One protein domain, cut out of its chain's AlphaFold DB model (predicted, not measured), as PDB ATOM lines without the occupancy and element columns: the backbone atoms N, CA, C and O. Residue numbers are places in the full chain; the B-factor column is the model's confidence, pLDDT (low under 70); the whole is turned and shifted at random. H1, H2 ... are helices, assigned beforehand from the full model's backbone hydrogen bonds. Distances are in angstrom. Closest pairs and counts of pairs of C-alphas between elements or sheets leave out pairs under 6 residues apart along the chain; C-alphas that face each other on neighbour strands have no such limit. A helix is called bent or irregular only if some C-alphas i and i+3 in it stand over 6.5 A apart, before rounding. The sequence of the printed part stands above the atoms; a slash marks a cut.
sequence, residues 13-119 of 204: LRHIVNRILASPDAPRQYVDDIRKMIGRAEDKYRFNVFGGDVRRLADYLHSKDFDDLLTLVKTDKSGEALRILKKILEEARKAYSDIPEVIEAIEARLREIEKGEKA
ATOM      1  N   LEU A  13      11.351   8.505  -5.823       93.00
ATOM      2  CA  LEU A  13      11.945   7.717  -6.894       93.00
ATOM      3  C   LEU A  13      11.206   6.392  -7.099       93.00
ATOM      4  O   LEU A  13      10.844   6.048  -8.228       93.00
ATOM      5  N   ARG A  14      10.958   5.632  -6.027       91.00
ATOM      6  CA  ARG A  14      10.437   4.260  -6.152       91.00
ATOM      7  C   ARG A  14       8.974   4.207  -6.566       91.00
ATOM      8  O   ARG A  14       8.626   3.372  -7.397       91.00
ATOM      9  N   HIS A  15       8.116   5.053  -5.997       93.31
ATOM     10  CA  HIS A  15       6.669   4.939  -6.204       93.31
ATOM     11  C   HIS A  15       6.118   5.912  -7.253       93.31
ATOM     12  O   HIS A  15       5.079   5.624  -7.854       93.31
ATOM     13  N   ILE A  16       6.797   7.034  -7.504       94.19
ATOM     14  CA  ILE A  16       6.346   8.033  -8.481       94.19
ATOM     15  C   ILE A  16       7.171   7.920  -9.758       94.19
ATOM     16  O   ILE A  16       6.643   7.510 -10.793       94.19
ATOM     17  N   VAL A  17       8.466   8.224  -9.681       94.81
ATOM     18  CA  VAL A  17       9.340   8.331 -10.856       94.81
ATOM     19  C   VAL A  17       9.433   6.999 -11.590       94.81
ATOM     20  O   VAL A  17       9.097   6.929 -12.767       94.81
ATOM     21  N   ASN A  18       9.811   5.917 -10.905       94.69
ATOM     22  CA  ASN A  18       9.972   4.608 -11.540       94.69
ATOM     23  C   ASN A  18       8.669   4.090 -12.153       94.69
ATOM     24  O   ASN A  18       8.698   3.513 -13.236       94.69
ATOM     25  N   ARG A  19       7.528   4.340 -11.504       94.81
ATOM     26  CA  ARG A  19       6.210   3.967 -12.034       94.81
ATOM     27  C   ARG A  19       5.903   4.704 -13.339       94.81
ATOM     28  O   ARG A  19       5.402   4.093 -14.276       94.81
ATOM     29  N   ILE A  20       6.206   5.999 -13.412       94.31
ATOM     30  CA  ILE A  20       5.956   6.812 -14.611       94.31
ATOM     31  C   ILE A  20       6.943   6.459 -15.727       94.31
ATOM     32  O   ILE A  20       6.532   6.289 -16.873       94.31
ATOM     33  N   LEU A  21       8.221   6.274 -15.395       92.88
ATOM     34  CA  LEU A  21       9.260   5.879 -16.349       92.88
ATOM     35  C   LEU A  21       9.093   4.445 -16.874       92.88
ATOM     36  O   LEU A  21       9.624   4.128 -17.931       92.88
ATOM     37  N   ALA A  22       8.373   3.579 -16.156       90.94
ATOM     38  CA  ALA A  22       8.015   2.241 -16.624       90.94
ATOM     39  C   ALA A  22       6.794   2.230 -17.564       90.94
ATOM     40  O   ALA A  22       6.454   1.175 -18.100       90.94
ATOM     41  N   SER A  23       6.110   3.366 -17.750       87.94
ATOM     42  CA  SER A  23       4.954   3.425 -18.645       87.94
ATOM     43  C   SER A  23       5.365   3.273 -20.120       87.94
ATOM     44  O   SER A  23       6.462   3.693 -20.490       87.94
ATOM     45  N   PRO A  24       4.499   2.703 -20.983       83.38
ATOM     46  CA  PRO A  24       4.791   2.531 -22.409       83.38
ATOM     47  C   PRO A  24       5.103   3.845 -23.138       83.38
ATOM     48  O   PRO A  24       5.852   3.838 -24.110       83.38
ATOM     49  N   ASP A  25       4.560   4.954 -22.631       80.44
ATOM     50  CA  ASP A  25       4.694   6.304 -23.186       80.44
ATOM     51  C   ASP A  25       5.976   7.026 -22.730       80.44
ATOM     52  O   ASP A  25       6.148   8.217 -23.010       80.44
ATOM     53  N   ALA A  26       6.838   6.356 -21.957       84.81
ATOM     54  CA  ALA A  26       8.084   6.935 -21.481       84.81
ATOM     55  C   ALA A  26       9.151   6.941 -22.595       84.81
ATOM     56  O   ALA A  26       9.352   5.924 -23.269       84.81
ATOM     57  N   PRO A  27       9.896   8.047 -22.767       83.69
ATOM     58  CA  PRO A  27      10.872   8.181 -23.835       83.69
ATOM     59  C   PRO A  27      12.093   7.321 -23.521       83.69
ATOM     60  O   PRO A  27      12.971   7.708 -22.745       83.69
ATOM     61  N   ARG A  28      12.150   6.130 -24.126       86.94
ATOM     62  CA  ARG A  28      13.141   5.083 -23.806       86.94
ATOM     63  C   ARG A  28      14.585   5.585 -23.801       86.94
ATOM     64  O   ARG A  28      15.371   5.121 -22.986       86.94
ATOM     65  N   GLN A  29      14.906   6.545 -24.668       88.31
ATOM     66  CA  GLN A  29      16.234   7.149 -24.759       88.31
ATOM     67  C   GLN A  29      16.639   7.925 -23.495       88.31
ATOM     68  O   GLN A  29      17.813   7.919 -23.146       88.31
ATOM     69  N   TYR A  30      15.693   8.560 -22.799       89.88
ATOM     70  CA  TYR A  30      15.971   9.428 -21.646       89.88
ATOM     71  C   TYR A  30      15.626   8.780 -20.302       89.88
ATOM     72  O   TYR A  30      16.006   9.301 -19.256       89.88
ATOM     73  N   VAL A  31      14.919   7.644 -20.300       92.62
ATOM     74  CA  VAL A  31      14.464   6.958 -19.076       92.62
ATOM     75  C   VAL A  31      15.614   6.689 -18.103       92.62
ATOM     76  O   VAL A  31      15.492   6.989 -16.914       92.62
ATOM     77  N   ASP A  32      16.725   6.138 -18.589       93.50
ATOM     78  CA  ASP A  32      17.842   5.770 -17.718       93.50
ATOM     79  C   ASP A  32      18.590   6.991 -17.185       93.50
ATOM     80  O   ASP A  32      19.003   6.988 -16.023       93.50
ATOM     81  N   ASP A  33      18.718   8.049 -17.984       94.12
ATOM     82  CA  ASP A  33      19.389   9.279 -17.569       94.12
ATOM     83  C   ASP A  33      18.551  10.054 -16.551       94.12
ATOM     84  O   ASP A  33      19.062  10.408 -15.487       94.12
ATOM     85  N   ILE A  34      17.244  10.209 -16.798       95.19
ATOM     86  CA  ILE A  34      16.303  10.811 -15.841       95.19
ATOM     87  C   ILE A  34      16.343  10.037 -14.517       95.19
ATOM     88  O   ILE A  34      16.491  10.638 -13.451       95.19
ATOM     89  N   ARG A  35      16.270   8.698 -14.569       96.00
ATOM     90  CA  ARG A  35      16.321   7.854 -13.365       96.00
ATOM     91  C   ARG A  35      17.633   8.033 -12.603       96.00
ATOM     92  O   ARG A  35      17.607   8.167 -11.383       96.00
ATOM     93  N   LYS A  36      18.775   8.044 -13.298       96.31
ATOM     94  CA  LYS A  36      20.097   8.216 -12.674       96.31
ATOM     95  C   LYS A  36      20.261   9.594 -12.044       96.31
ATOM     96  O   LYS A  36      20.783   9.677 -10.935       96.31
ATOM     97  N   MET A  37      19.837  10.659 -12.724       97.25
ATOM     98  CA  MET A  37      19.941  12.023 -12.199       97.25
ATOM     99  C   MET A  37      19.094  12.196 -10.940       97.25
ATOM    100  O   MET A  37      19.610  12.653  -9.921       97.25
ATOM    101  N   ILE A  38      17.838  11.741 -10.973       96.25
ATOM    102  CA  ILE A  38      16.958  11.798  -9.800       96.25
ATOM    103  C   ILE A  38      17.488  10.907  -8.672       96.25
ATOM    104  O   ILE A  38      17.476  11.334  -7.525       96.25
ATOM    105  N   GLY A  39      18.006   9.711  -8.970       95.62
ATOM    106  CA  GLY A  39      18.595   8.831  -7.954       95.62
ATOM    107  C   GLY A  39      19.797   9.456  -7.245       95.62
ATOM    108  O   GLY A  39      19.848   9.475  -6.019       95.62
ATOM    109  N   ARG A  40      20.720  10.067  -7.996       95.69
ATOM    110  CA  ARG A  40      21.854  10.806  -7.409       95.69
ATOM    111  C   ARG A  40      21.389  11.977  -6.547       95.69
ATOM    112  O   ARG A  40      21.979  12.238  -5.500       95.69
ATOM    113  N   ALA A  41      20.352  12.685  -6.987       96.06
ATOM    114  CA  ALA A  41      19.763  13.761  -6.206       96.06
ATOM    115  C   ALA A  41      19.108  13.229  -4.922       96.06
ATOM    116  O   ALA A  41      19.320  13.799  -3.856       96.06
ATOM    117  N   GLU A  42      18.381  12.115  -4.984       94.81
ATOM    118  CA  GLU A  42      17.766  11.494  -3.808       94.81
ATOM    119  C   GLU A  42      18.804  11.134  -2.746       94.81
ATOM    120  O   GLU A  42      18.598  11.432  -1.570       94.81
ATOM    121  N   ASP A  43      19.949  10.584  -3.152       93.38
ATOM    122  CA  ASP A  43      21.048  10.268  -2.238       93.38
ATOM    123  C   ASP A  43      21.684  11.535  -1.638       93.38
ATOM    124  O   ASP A  43      21.970  11.597  -0.436       93.38
ATOM    125  N   LYS A  44      21.881  12.574  -2.461       96.38
ATOM    126  CA  LYS A  44      22.509  13.846  -2.069       96.38
ATOM    127  C   LYS A  44      21.633  14.669  -1.118       96.38
ATOM    128  O   LYS A  44      22.106  15.128  -0.078       96.38
ATOM    129  N   TYR A  45      20.360  14.853  -1.463       95.12
ATOM    130  CA  TYR A  45      19.396  15.657  -0.703       95.12
ATOM    131  C   TYR A  45      18.636  14.836   0.343       95.12
ATOM    132  O   TYR A  45      17.987  15.410   1.211       95.12
ATOM    133  N   ARG A  46      18.751  13.502   0.325       94.25
ATOM    134  CA  ARG A  46      18.112  12.580   1.278       94.25
ATOM    135  C   ARG A  46      16.607  12.815   1.413       94.25
ATOM    136  O   ARG A  46      16.101  12.886   2.530       94.25
ATOM    137  N   PHE A  47      15.899  12.935   0.289       93.50
ATOM    138  CA  PHE A  47      14.440  13.122   0.278       93.50
ATOM    139  C   PHE A  47      13.631  11.816   0.200       93.50
ATOM    140  O   PHE A  47      12.412  11.839   0.037       93.50
ATOM    141  N   ASN A  48      14.288  10.662   0.316       88.62
ATOM    142  CA  ASN A  48      13.611   9.368   0.374       88.62
ATOM    143  C   ASN A  48      12.877   9.156   1.707       88.62
ATOM    144  O   ASN A  48      13.190   9.761   2.732       88.62
ATOM    145  N   VAL A  49      11.928   8.221   1.718       85.12
ATOM    146  CA  VAL A  49      11.153   7.894   2.933       85.12
ATOM    147  C   VAL A  49      11.854   6.909   3.879       85.12
ATOM    148  O   VAL A  49      11.363   6.649   4.987       85.12
ATOM    149  N   PHE A  50      12.983   6.344   3.442       80.94
ATOM    150  CA  PHE A  50      13.739   5.278   4.100       80.94
ATOM    151  C   PHE A  50      15.022   5.825   4.741       80.94
ATOM    152  O   PHE A  50      16.130   5.434   4.388       80.94
ATOM    153  N   GLY A  51      14.860   6.724   5.715       76.00
ATOM    154  CA  GLY A  51      15.977   7.353   6.434       76.00
ATOM    155  C   GLY A  51      16.308   8.774   5.970       76.00
ATOM    156  O   GLY A  51      17.243   9.376   6.493       76.00
ATOM    157  N   GLY A  52      15.538   9.308   5.022       87.31
ATOM    158  CA  GLY A  52      15.524  10.716   4.643       87.31
ATOM    159  C   GLY A  52      14.303  11.483   5.160       87.31
ATOM    160  O   GLY A  52      13.551  11.005   6.015       87.31
ATOM    161  N   ASP A  53      14.118  12.684   4.614       89.88
ATOM    162  CA  ASP A  53      12.959  13.548   4.841       89.88
ATOM    163  C   ASP A  53      12.413  14.055   3.502       89.88
ATOM    164  O   ASP A  53      13.073  14.822   2.802       89.88
ATOM    165  N   VAL A  54      11.184  13.651   3.166       91.19
ATOM    166  CA  VAL A  54      10.486  14.015   1.919       91.19
ATOM    167  C   VAL A  54      10.405  15.526   1.718       91.19
ATOM    168  O   VAL A  54      10.428  15.983   0.579       91.19
ATOM    169  N   ARG A  55      10.390  16.322   2.794       92.44
ATOM    170  CA  ARG A  55      10.396  17.792   2.706       92.44
ATOM    171  C   ARG A  55      11.596  18.333   1.934       92.44
ATOM    172  O   ARG A  55      11.480  19.321   1.218       92.44
ATOM    173  N   ARG A  56      12.728  17.626   1.990       95.00
ATOM    174  CA  ARG A  56      13.958  17.970   1.260       95.00
ATOM    175  C   ARG A  56      13.848  17.764  -0.249       95.00
ATOM    176  O   ARG A  56      14.766  18.118  -0.986       95.00
ATOM    177  N   LEU A  57      12.727  17.228  -0.738       96.25
ATOM    178  CA  LEU A  57      12.407  17.276  -2.159       96.25
ATOM    179  C   LEU A  57      12.322  18.732  -2.635       96.25
ATOM    180  O   LEU A  57      12.769  19.021  -3.741       96.25
ATOM    181  N   ALA A  58      11.836  19.651  -1.793       96.38
ATOM    182  CA  ALA A  58      11.829  21.080  -2.093       96.38
ATOM    183  C   ALA A  58      13.252  21.627  -2.322       96.38
ATOM    184  O   ALA A  58      13.473  22.360  -3.285       96.38
ATOM    185  N   ASP A  59      14.232  21.208  -1.508       96.94
ATOM    186  CA  ASP A  59      15.642  21.594  -1.678       96.94
ATOM    187  C   ASP A  59      16.169  21.161  -3.051       96.94
ATOM    188  O   ASP A  59      16.792  21.948  -3.763       96.94
ATOM    189  N   TYR A  60      15.892  19.912  -3.441       97.69
ATOM    190  CA  TYR A  60      16.271  19.404  -4.757       97.69
ATOM    191  C   TYR A  60      15.587  20.191  -5.872       97.69
ATOM    192  O   TYR A  60      16.261  20.627  -6.805       97.69
ATOM    193  N   LEU A  61      14.277  20.414  -5.768       97.44
ATOM    194  CA  LEU A  61      13.525  21.163  -6.766       97.44
ATOM    195  C   LEU A  61      14.055  22.590  -6.919       97.44
ATOM    196  O   LEU A  61      14.038  23.088  -8.031       97.44
ATOM    197  N   HIS A  62      14.590  23.235  -5.883       96.38
ATOM    198  CA  HIS A  62      15.233  24.557  -5.987       96.38
ATOM    199  C   HIS A  62      16.722  24.518  -6.367       96.38
ATOM    200  O   HIS A  62      17.359  25.563  -6.482       96.38
ATOM    201  N   SER A  63      17.298  23.334  -6.556       96.31
ATOM    202  CA  SER A  63      18.729  23.180  -6.801       96.31
ATOM    203  C   SER A  63      19.108  23.233  -8.282       96.31
ATOM    204  O   SER A  63      18.323  22.878  -9.164       96.31
ATOM    205  N   LYS A  64      20.391  23.528  -8.528       92.44
ATOM    206  CA  LYS A  64      21.027  23.377  -9.844       92.44
ATOM    207  C   LYS A  64      20.917  21.947 -10.395       92.44
ATOM    208  O   LYS A  64      20.852  21.774 -11.604       92.44
ATOM    209  N   ASP A  65      20.875  20.919  -9.543       95.62
ATOM    210  CA  ASP A  65      20.764  19.533 -10.024       95.62
ATOM    211  C   ASP A  65      19.416  19.289 -10.728       95.62
ATOM    212  O   ASP A  65      19.346  18.514 -11.684       95.62
ATOM    213  N   PHE A  66      18.350  19.973 -10.293       97.25
ATOM    214  CA  PHE A  66      17.067  19.951 -10.992       97.25
ATOM    215  C   PHE A  66      17.107  20.783 -12.280       97.25
ATOM    216  O   PHE A  66      16.554  20.353 -13.290       97.25
ATOM    217  N   ASP A  67      17.801  21.925 -12.285       92.12
ATOM    218  CA  ASP A  67      17.999  22.726 -13.504       92.12
ATOM    219  C   ASP A  67      18.772  21.941 -14.580       92.12
ATOM    220  O   ASP A  67      18.442  21.995 -15.769       92.12
ATOM    221  N   ASP A  68      19.768  21.153 -14.167       92.88
ATOM    222  CA  ASP A  68      20.531  20.272 -15.051       92.88
ATOM    223  C   ASP A  68      19.623  19.155 -15.620       92.88
ATOM    224  O   ASP A  68      19.688  18.856 -16.815       92.88
ATOM    225  N   LEU A  69      18.721  18.577 -14.807       95.44
ATOM    226  CA  LEU A  69      17.711  17.618 -15.287       95.44
ATOM    227  C   LEU A  69      16.750  18.277 -16.282       95.44
ATOM    228  O   LEU A  69      16.449  17.698 -17.327       95.44
ATOM    229  N   LEU A  70      16.277  19.485 -15.975       91.81
ATOM    230  CA  LEU A  70      15.394  20.241 -16.852       91.81
ATOM    231  C   LEU A  70      16.080  20.543 -18.193       91.81
ATOM    232  O   LEU A  70      15.455  20.440 -19.248       91.81
ATOM    233  N   THR A  71      17.373  20.862 -18.161       87.94
ATOM    234  CA  THR A  71      18.197  21.071 -19.355       87.94
ATOM    235  C   THR A  71      18.289  19.796 -20.188       87.94
ATOM    236  O   THR A  71      18.028  19.853 -21.388       87.94
ATOM    237  N   LEU A  72      18.572  18.644 -19.565       90.62
ATOM    238  CA  LEU A  72      18.595  17.345 -20.244       90.62
ATOM    239  C   LEU A  72      17.267  17.064 -20.953       90.62
ATOM    240  O   LEU A  72      17.268  16.780 -22.149       90.62
ATOM    241  N   VAL A  73      16.134  17.163 -20.255       89.25
ATOM    242  CA  VAL A  73      14.836  16.831 -20.869       89.25
ATOM    243  C   VAL A  73      14.423  17.833 -21.948       89.25
ATOM    244  O   VAL A  73      13.685  17.464 -22.852       89.25
ATOM    245  N   LYS A  74      14.920  19.077 -21.903       84.56
ATOM    246  CA  LYS A  74      14.729  20.072 -22.973       84.56
ATOM    247  C   LYS A  74      15.576  19.788 -24.218       84.56
ATOM    248  O   LYS A  74      15.273  20.328 -25.276       84.56
ATOM    249  N   THR A  75      16.609  18.943 -24.132       80.19
ATOM    250  CA  THR A  75      17.345  18.491 -25.331       80.19
ATOM    251  C   THR A  75      16.539  17.514 -26.191       80.19
ATOM    252  O   THR A  75      16.849  17.323 -27.371       80.19
ATOM    253  N   ASP A  76      15.480  16.927 -25.627       81.88
ATOM    254  CA  ASP A  76      14.567  16.051 -26.344       81.88
ATOM    255  C   ASP A  76      13.685  16.833 -27.320       81.88
ATOM    256  O   ASP A  76      12.672  17.432 -26.958       81.88
ATOM    257  N   LYS A  77      14.043  16.741 -28.603       71.31
ATOM    258  CA  LYS A  77      13.315  17.363 -29.716       71.31
ATOM    259  C   LYS A  77      11.870  16.878 -29.856       71.31
ATOM    260  O   LYS A  77      11.098  17.541 -30.539       71.31
ATOM    261  N   SER A  78      11.514  15.720 -29.296       75.81
ATOM    262  CA  SER A  78      10.136  15.215 -29.337       75.81
ATOM    263  C   SER A  78       9.239  15.847 -28.266       75.81
ATOM    264  O   SER A  78       8.016  15.783 -28.377       75.81
ATOM    265  N   GLY A  79       9.832  16.454 -27.230       81.19
ATOM    266  CA  GLY A  79       9.124  16.983 -26.064       81.19
ATOM    267  C   GLY A  79       8.566  15.909 -25.118       81.19
ATOM    268  O   GLY A  79       7.963  16.241 -24.094       81.19
ATOM    269  N   GLU A  80       8.767  14.622 -25.410       85.44
ATOM    270  CA  GLU A  80       8.244  13.516 -24.607       85.44
ATOM    271  C   GLU A  80       8.888  13.463 -23.218       85.44
ATOM    272  O   GLU A  80       8.189  13.238 -22.224       85.44
ATOM    273  N   ALA A  81      10.193  13.729 -23.119       89.38
ATOM    274  CA  ALA A  81      10.925  13.787 -21.857       89.38
ATOM    275  C   ALA A  81      10.422  14.916 -20.956       89.38
ATOM    276  O   ALA A  81      10.201  14.696 -19.761       89.38
ATOM    277  N   LEU A  82      10.158  16.095 -21.526       90.38
ATOM    278  CA  LEU A  82       9.589  17.216 -20.784       90.38
ATOM    279  C   LEU A  82       8.168  16.896 -20.296       90.38
ATOM    280  O   LEU A  82       7.842  17.136 -19.133       90.38
ATOM    281  N   ARG A  83       7.339  16.280 -21.149       89.25
ATOM    282  CA  ARG A  83       5.988  15.821 -20.788       89.25
ATOM    283  C   ARG A  83       6.015  14.794 -19.653       89.25
ATOM    284  O   ARG A  83       5.187  14.855 -18.744       89.25
ATOM    285  N   ILE A  84       6.964  13.861 -19.675       93.25
ATOM    286  CA  ILE A  84       7.136  12.880 -18.600       93.25
ATOM    287  C   ILE A  84       7.609  13.537 -17.306       93.25
ATOM    288  O   ILE A  84       7.074  13.210 -16.247       93.25
ATOM    289  N   LEU A  85       8.544  14.490 -17.369       94.94
ATOM    290  CA  LEU A  85       8.969  15.236 -16.185       94.94
ATOM    291  C   LEU A  85       7.793  15.998 -15.556       94.94
ATOM    292  O   LEU A  85       7.602  15.929 -14.343       94.94
ATOM    293  N   LYS A  86       6.942  16.637 -16.367       94.12
ATOM    294  CA  LYS A  86       5.694  17.244 -15.877       94.12
ATOM    295  C   LYS A  86       4.786  16.233 -15.194       94.12
ATOM    296  O   LYS A  86       4.343  16.477 -14.079       94.12
ATOM    297  N   LYS A  87       4.557  15.077 -15.821       94.75
ATOM    298  CA  LYS A  87       3.733  14.005 -15.246       94.75
ATOM    299  C   LYS A  87       4.283  13.525 -13.896       94.75
ATOM    300  O   LYS A  87       3.504  13.254 -12.986       94.75
ATOM    301  N   ILE A  88       5.610  13.454 -13.743       96.50
ATOM    302  CA  ILE A  88       6.276  13.158 -12.462       96.50
ATOM    303  C   ILE A  88       5.937  14.219 -11.415       96.50
ATOM    304  O   ILE A  88       5.509  13.867 -10.315       96.50
ATOM    305  N   LEU A  89       6.092  15.498 -11.756       97.19
ATOM    306  CA  LEU A  89       5.789  16.611 -10.856       97.19
ATOM    307  C   LEU A  89       4.302  16.660 -10.474       97.19
ATOM    308  O   LEU A  89       3.974  16.858  -9.309       97.19
ATOM    309  N   GLU A  90       3.391  16.421 -11.415       96.31
ATOM    310  CA  GLU A  90       1.947  16.396 -11.158       96.31
ATOM    311  C   GLU A  90       1.531  15.253 -10.227       96.31
ATOM    312  O   GLU A  90       0.711  15.453  -9.327       96.31
ATOM    313  N   GLU A  91       2.089  14.055 -10.414       96.06
ATOM    314  CA  GLU A  91       1.834  12.925  -9.517       96.06
ATOM    315  C   GLU A  91       2.455  13.153  -8.134       96.06
ATOM    316  O   GLU A  91       1.832  12.817  -7.127       96.06
ATOM    317  N   ALA A  92       3.626  13.791  -8.060       95.38
ATOM    318  CA  ALA A  92       4.227  14.199  -6.793       95.38
ATOM    319  C   ALA A  92       3.398  15.256  -6.061       95.38
ATOM    320  O   ALA A  92       3.176  15.120  -4.861       95.38
ATOM    321  N   ARG A  93       2.839  16.238  -6.778       95.81
ATOM    322  CA  ARG A  93       1.928  17.234  -6.198       95.81
ATOM    323  C   ARG A  93       0.718  16.578  -5.535       95.81
ATOM    324  O   ARG A  93       0.303  16.999  -4.463       95.81
ATOM    325  N   LYS A  94       0.152  15.536  -6.156       94.25
ATOM    326  CA  LYS A  94      -0.964  14.770  -5.575       94.25
ATOM    327  C   LYS A  94      -0.512  13.973  -4.348       94.25
ATOM    328  O   LYS A  94      -1.194  13.983  -3.325       94.25
ATOM    329  N   ALA A  95       0.624  13.283  -4.463       92.38
ATOM    330  CA  ALA A  95       1.150  12.395  -3.429       92.38
ATOM    331  C   ALA A  95       1.604  13.126  -2.158       92.38
ATOM    332  O   ALA A  95       1.516  12.547  -1.080       92.38
ATOM    333  N   TYR A  96       2.063  14.371  -2.291       93.38
ATOM    334  CA  TYR A  96       2.589  15.207  -1.205       93.38
ATOM    335  C   TYR A  96       1.711  16.430  -0.937       93.38
ATOM    336  O   TYR A  96       2.202  17.485  -0.547       93.38
ATOM    337  N   SER A  97       0.403  16.297  -1.168       92.75
ATOM    338  CA  SER A  97      -0.581  17.378  -1.015       92.75
ATOM    339  C   SER A  97      -0.729  17.905   0.422       92.75
ATOM    340  O   SER A  97      -1.362  18.935   0.636       92.75
ATOM    341  N   ASP A  98      -0.126  17.231   1.398       91.44
ATOM    342  CA  ASP A  98      -0.067  17.600   2.810       91.44
ATOM    343  C   ASP A  98       1.263  18.260   3.230       91.44
ATOM    344  O   ASP A  98       1.426  18.584   4.407       91.44
ATOM    345  N   ILE A  99       2.205  18.475   2.301       93.00
ATOM    346  CA  ILE A  99       3.526  19.074   2.567       93.00
ATOM    347  C   ILE A  99       3.657  20.403   1.794       93.00
ATOM    348  O   ILE A  99       4.076  20.389   0.631       93.00
ATOM    349  N   PRO A 100       3.307  21.554   2.403       93.44
ATOM    350  CA  PRO A 100       3.234  22.845   1.714       93.44
ATOM    351  C   PRO A 100       4.519  23.237   0.982       93.44
ATOM    352  O   PRO A 100       4.464  23.587  -0.192       93.44
ATOM    353  N   GLU A 101       5.679  23.096   1.624       94.12
ATOM    354  CA  GLU A 101       6.972  23.469   1.040       94.12
ATOM    355  C   GLU A 101       7.306  22.670  -0.232       94.12
ATOM    356  O   GLU A 101       7.917  23.188  -1.167       94.12
ATOM    357  N   VAL A 102       6.861  21.412  -0.305       94.88
ATOM    358  CA  VAL A 102       7.045  20.559  -1.484       94.88
ATOM    359  C   VAL A 102       6.068  20.960  -2.585       94.88
ATOM    360  O   VAL A 102       6.461  21.031  -3.748       94.88
ATOM    361  N   ILE A 103       4.813  21.255  -2.239       96.50
ATOM    362  CA  ILE A 103       3.805  21.720  -3.201       96.50
ATOM    363  C   ILE A 103       4.243  23.037  -3.833       96.50
ATOM    364  O   ILE A 103       4.240  23.144  -5.057       96.50
ATOM    365  N   GLU A 104       4.665  24.010  -3.026       96.31
ATOM    366  CA  GLU A 104       5.123  25.315  -3.504       96.31
ATOM    367  C   GLU A 104       6.292  25.172  -4.485       96.31
ATOM    368  O   GLU A 104       6.263  25.757  -5.573       96.31
ATOM    369  N   ALA A 105       7.281  24.336  -4.150       96.81
ATOM    370  CA  ALA A 105       8.421  24.060  -5.019       96.81
ATOM    371  C   ALA A 105       7.997  23.377  -6.334       96.81
ATOM    372  O   ALA A 105       8.454  23.755  -7.418       96.81
ATOM    373  N   ILE A 106       7.087  22.398  -6.269       97.19
ATOM    374  CA  ILE A 106       6.549  21.725  -7.460       97.19
ATOM    375  C   ILE A 106       5.791  22.717  -8.348       97.19
ATOM    376  O   ILE A 106       6.001  22.742  -9.560       97.19
ATOM    377  N   GLU A 107       4.925  23.548  -7.773       96.06
ATOM    378  CA  GLU A 107       4.146  24.538  -8.518       96.06
ATOM    379  C   GLU A 107       5.019  25.629  -9.133       96.06
ATOM    380  O   GLU A 107       4.725  26.110 -10.229       96.06
ATOM    381  N   ALA A 108       6.100  26.032  -8.461       94.06
ATOM    382  CA  ALA A 108       7.090  26.934  -9.035       94.06
ATOM    383  C   ALA A 108       7.722  26.327 -10.299       94.06
ATOM    384  O   ALA A 108       7.742  26.980 -11.344       94.06
ATOM    385  N   ARG A 109       8.144  25.056 -10.244       94.50
ATOM    386  CA  ARG A 109       8.750  24.368 -11.397       94.50
ATOM    387  C   ARG A 109       7.760  24.064 -12.514       94.50
ATOM    388  O   ARG A 109       8.090  24.268 -13.676       94.50
ATOM    389  N   LEU A 110       6.531  23.657 -12.199       92.94
ATOM    390  CA  LEU A 110       5.480  23.495 -13.209       92.94
ATOM    391  C   LEU A 110       5.194  24.820 -13.928       92.94
ATOM    392  O   LEU A 110       5.154  24.843 -15.157       92.94
ATOM    393  N   ARG A 111       5.087  25.936 -13.190       88.94
ATOM    394  CA  ARG A 111       4.917  27.274 -13.782       88.94
ATOM    395  C   ARG A 111       6.096  27.688 -14.653       88.94
ATOM    396  O   ARG A 111       5.877  28.304 -15.688       88.94
ATOM    397  N   GLU A 112       7.327  27.382 -14.257       86.81
ATOM    398  CA  GLU A 112       8.514  27.654 -15.074       86.81
ATOM    399  C   GLU A 112       8.467  26.887 -16.399       86.81
ATOM    400  O   GLU A 112       8.680  27.470 -17.463       86.81
ATOM    401  N   ILE A 113       8.129  25.596 -16.345       86.44
ATOM    402  CA  ILE A 113       8.002  24.771 -17.545       86.44
ATOM    403  C   ILE A 113       6.884  25.315 -18.446       86.44
ATOM    404  O   ILE A 113       7.092  25.473 -19.645       86.44
ATOM    405  N   GLU A 114       5.723  25.654 -17.880       80.88
ATOM    406  CA  GLU A 114       4.611  26.242 -18.635       80.88
ATOM    407  C   GLU A 114       4.941  27.615 -19.224       80.88
ATOM    408  O   GLU A 114       4.532  27.907 -20.343       80.88
ATOM    409  N   LYS A 115       5.664  28.476 -18.497       71.94
ATOM    410  CA  LYS A 115       6.122  29.767 -19.030       71.94
ATOM    411  C   LYS A 115       7.046  29.564 -20.223       71.94
ATOM    412  O   LYS A 115       6.907  30.285 -21.198       71.94
ATOM    413  N   GLY A 116       7.935  28.572 -20.174       64.44
ATOM    414  CA  GLY A 116       8.782  28.220 -21.313       64.44
ATOM    415  C   GLY A 116       7.990  27.776 -22.550       64.44
ATOM    416  O   GLY A 116       8.391  28.089 -23.663       64.44
ATOM    417  N   GLU A 117       6.855  27.098 -22.364       63.53
ATOM    418  CA  GLU A 117       5.969  26.685 -23.466       63.53
ATOM    419  C   GLU A 117       5.053  27.805 -23.975       63.53
ATOM    420  O   GLU A 117       4.671  27.806 -25.143       63.53
ATOM    421  N   LYS A 118       4.653  28.723 -23.087       55.28
ATOM    422  CA  LYS A 118       3.746  29.840 -23.387       55.28
ATOM    423  C   LYS A 118       4.476  31.095 -23.857       55.28
ATOM    424  O   LYS A 118       3.810  31.998 -24.356       55.28
ATOM    425  N   ALA A 119       5.796  31.161 -23.678       63.91
ATOM    426  CA  ALA A 119       6.594  32.276 -24.154       63.91
ATOM    427  C   ALA A 119       6.422  32.405 -25.668       63.91
ATOM    428  O   ALA A 119       6.530  31.424 -26.417       63.91
TER     429      ALA A 119
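AT A GLANCE: This is residues 13 to 119 of the 204 residues of the protein "Conserved crenarchaeal protein" of Hyperthermus butylicus (strain DSM 5456 / JCM 9403 / PLM1-5) (UniProt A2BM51). Six helices pack in three layers: the hairpin of H1 and H2 on one side, H4 and H5 as a V in the middle with H3 towards its open end, and H6 on the other side, over H3 and H5. The printed part has 107 residues with six named helices, H1 to H6 in that order, and no named strand: all helix. It is compact, with a radius of gyration of the C-alphas of 12.9 A, and spans 37 by 29 by 24 A.

IN THESE COORDINATES: H1, residues 13 to 21, begins at C-alpha 13, (11.945, 7.717, -6.894), and measures 10.0 A. H2, residues 28 to 45, 26.2 A, is irregular: C-alphas 29 and 32 are 7.4 A apart. H3 is residues 54 to 61, 11.7 A, and H4 residues 64 to 74, 14.9 A. H5 is residues 80 to 95, 22.4 A. H6, residues 100 to 118, 26.1 A, ends at C-alpha 118, (3.746, 29.840, -23.387).

HOW THE PARTS SIT: H2 and H5 are the hubs, touching three helices each. H2 touches H1, a hairpin at a shallow tilt of 17 degrees, closest C-alphas Leu 21 and Val 31, 6.0 A. H2 touches H4 at 7 degrees, shallow, opposite ways, closest C-alphas Met 37 and Leu 69, 6.8 A. H5 touches H4 with residues 81 to 85 alone, a steep tilt of 48 degrees, closest C-alphas Val 73 and Ala 81, 5.1 A. H6 touches H3, closest C-alphas Ala 58 and Val 102, 4.9 A, with residues 101 to 109 alone. H1 and H6 are apart. Every O i to N i+4 pair is within hydrogen-bond range in H4, H5 and H6, against 12 of 14 in H2, 2 of 4 in H3 and 2 of 5 in H1, where 2 of 6 O i to N i+3 pairs are.

THE WHOLE: The C-alphas farthest apart, of Gly 51 and Ala 119, are 40.6 A apart. The printed part has no cut and no long link. Mean pLDDT of the printed part is 90.4; residues 116 to 119 are under 70.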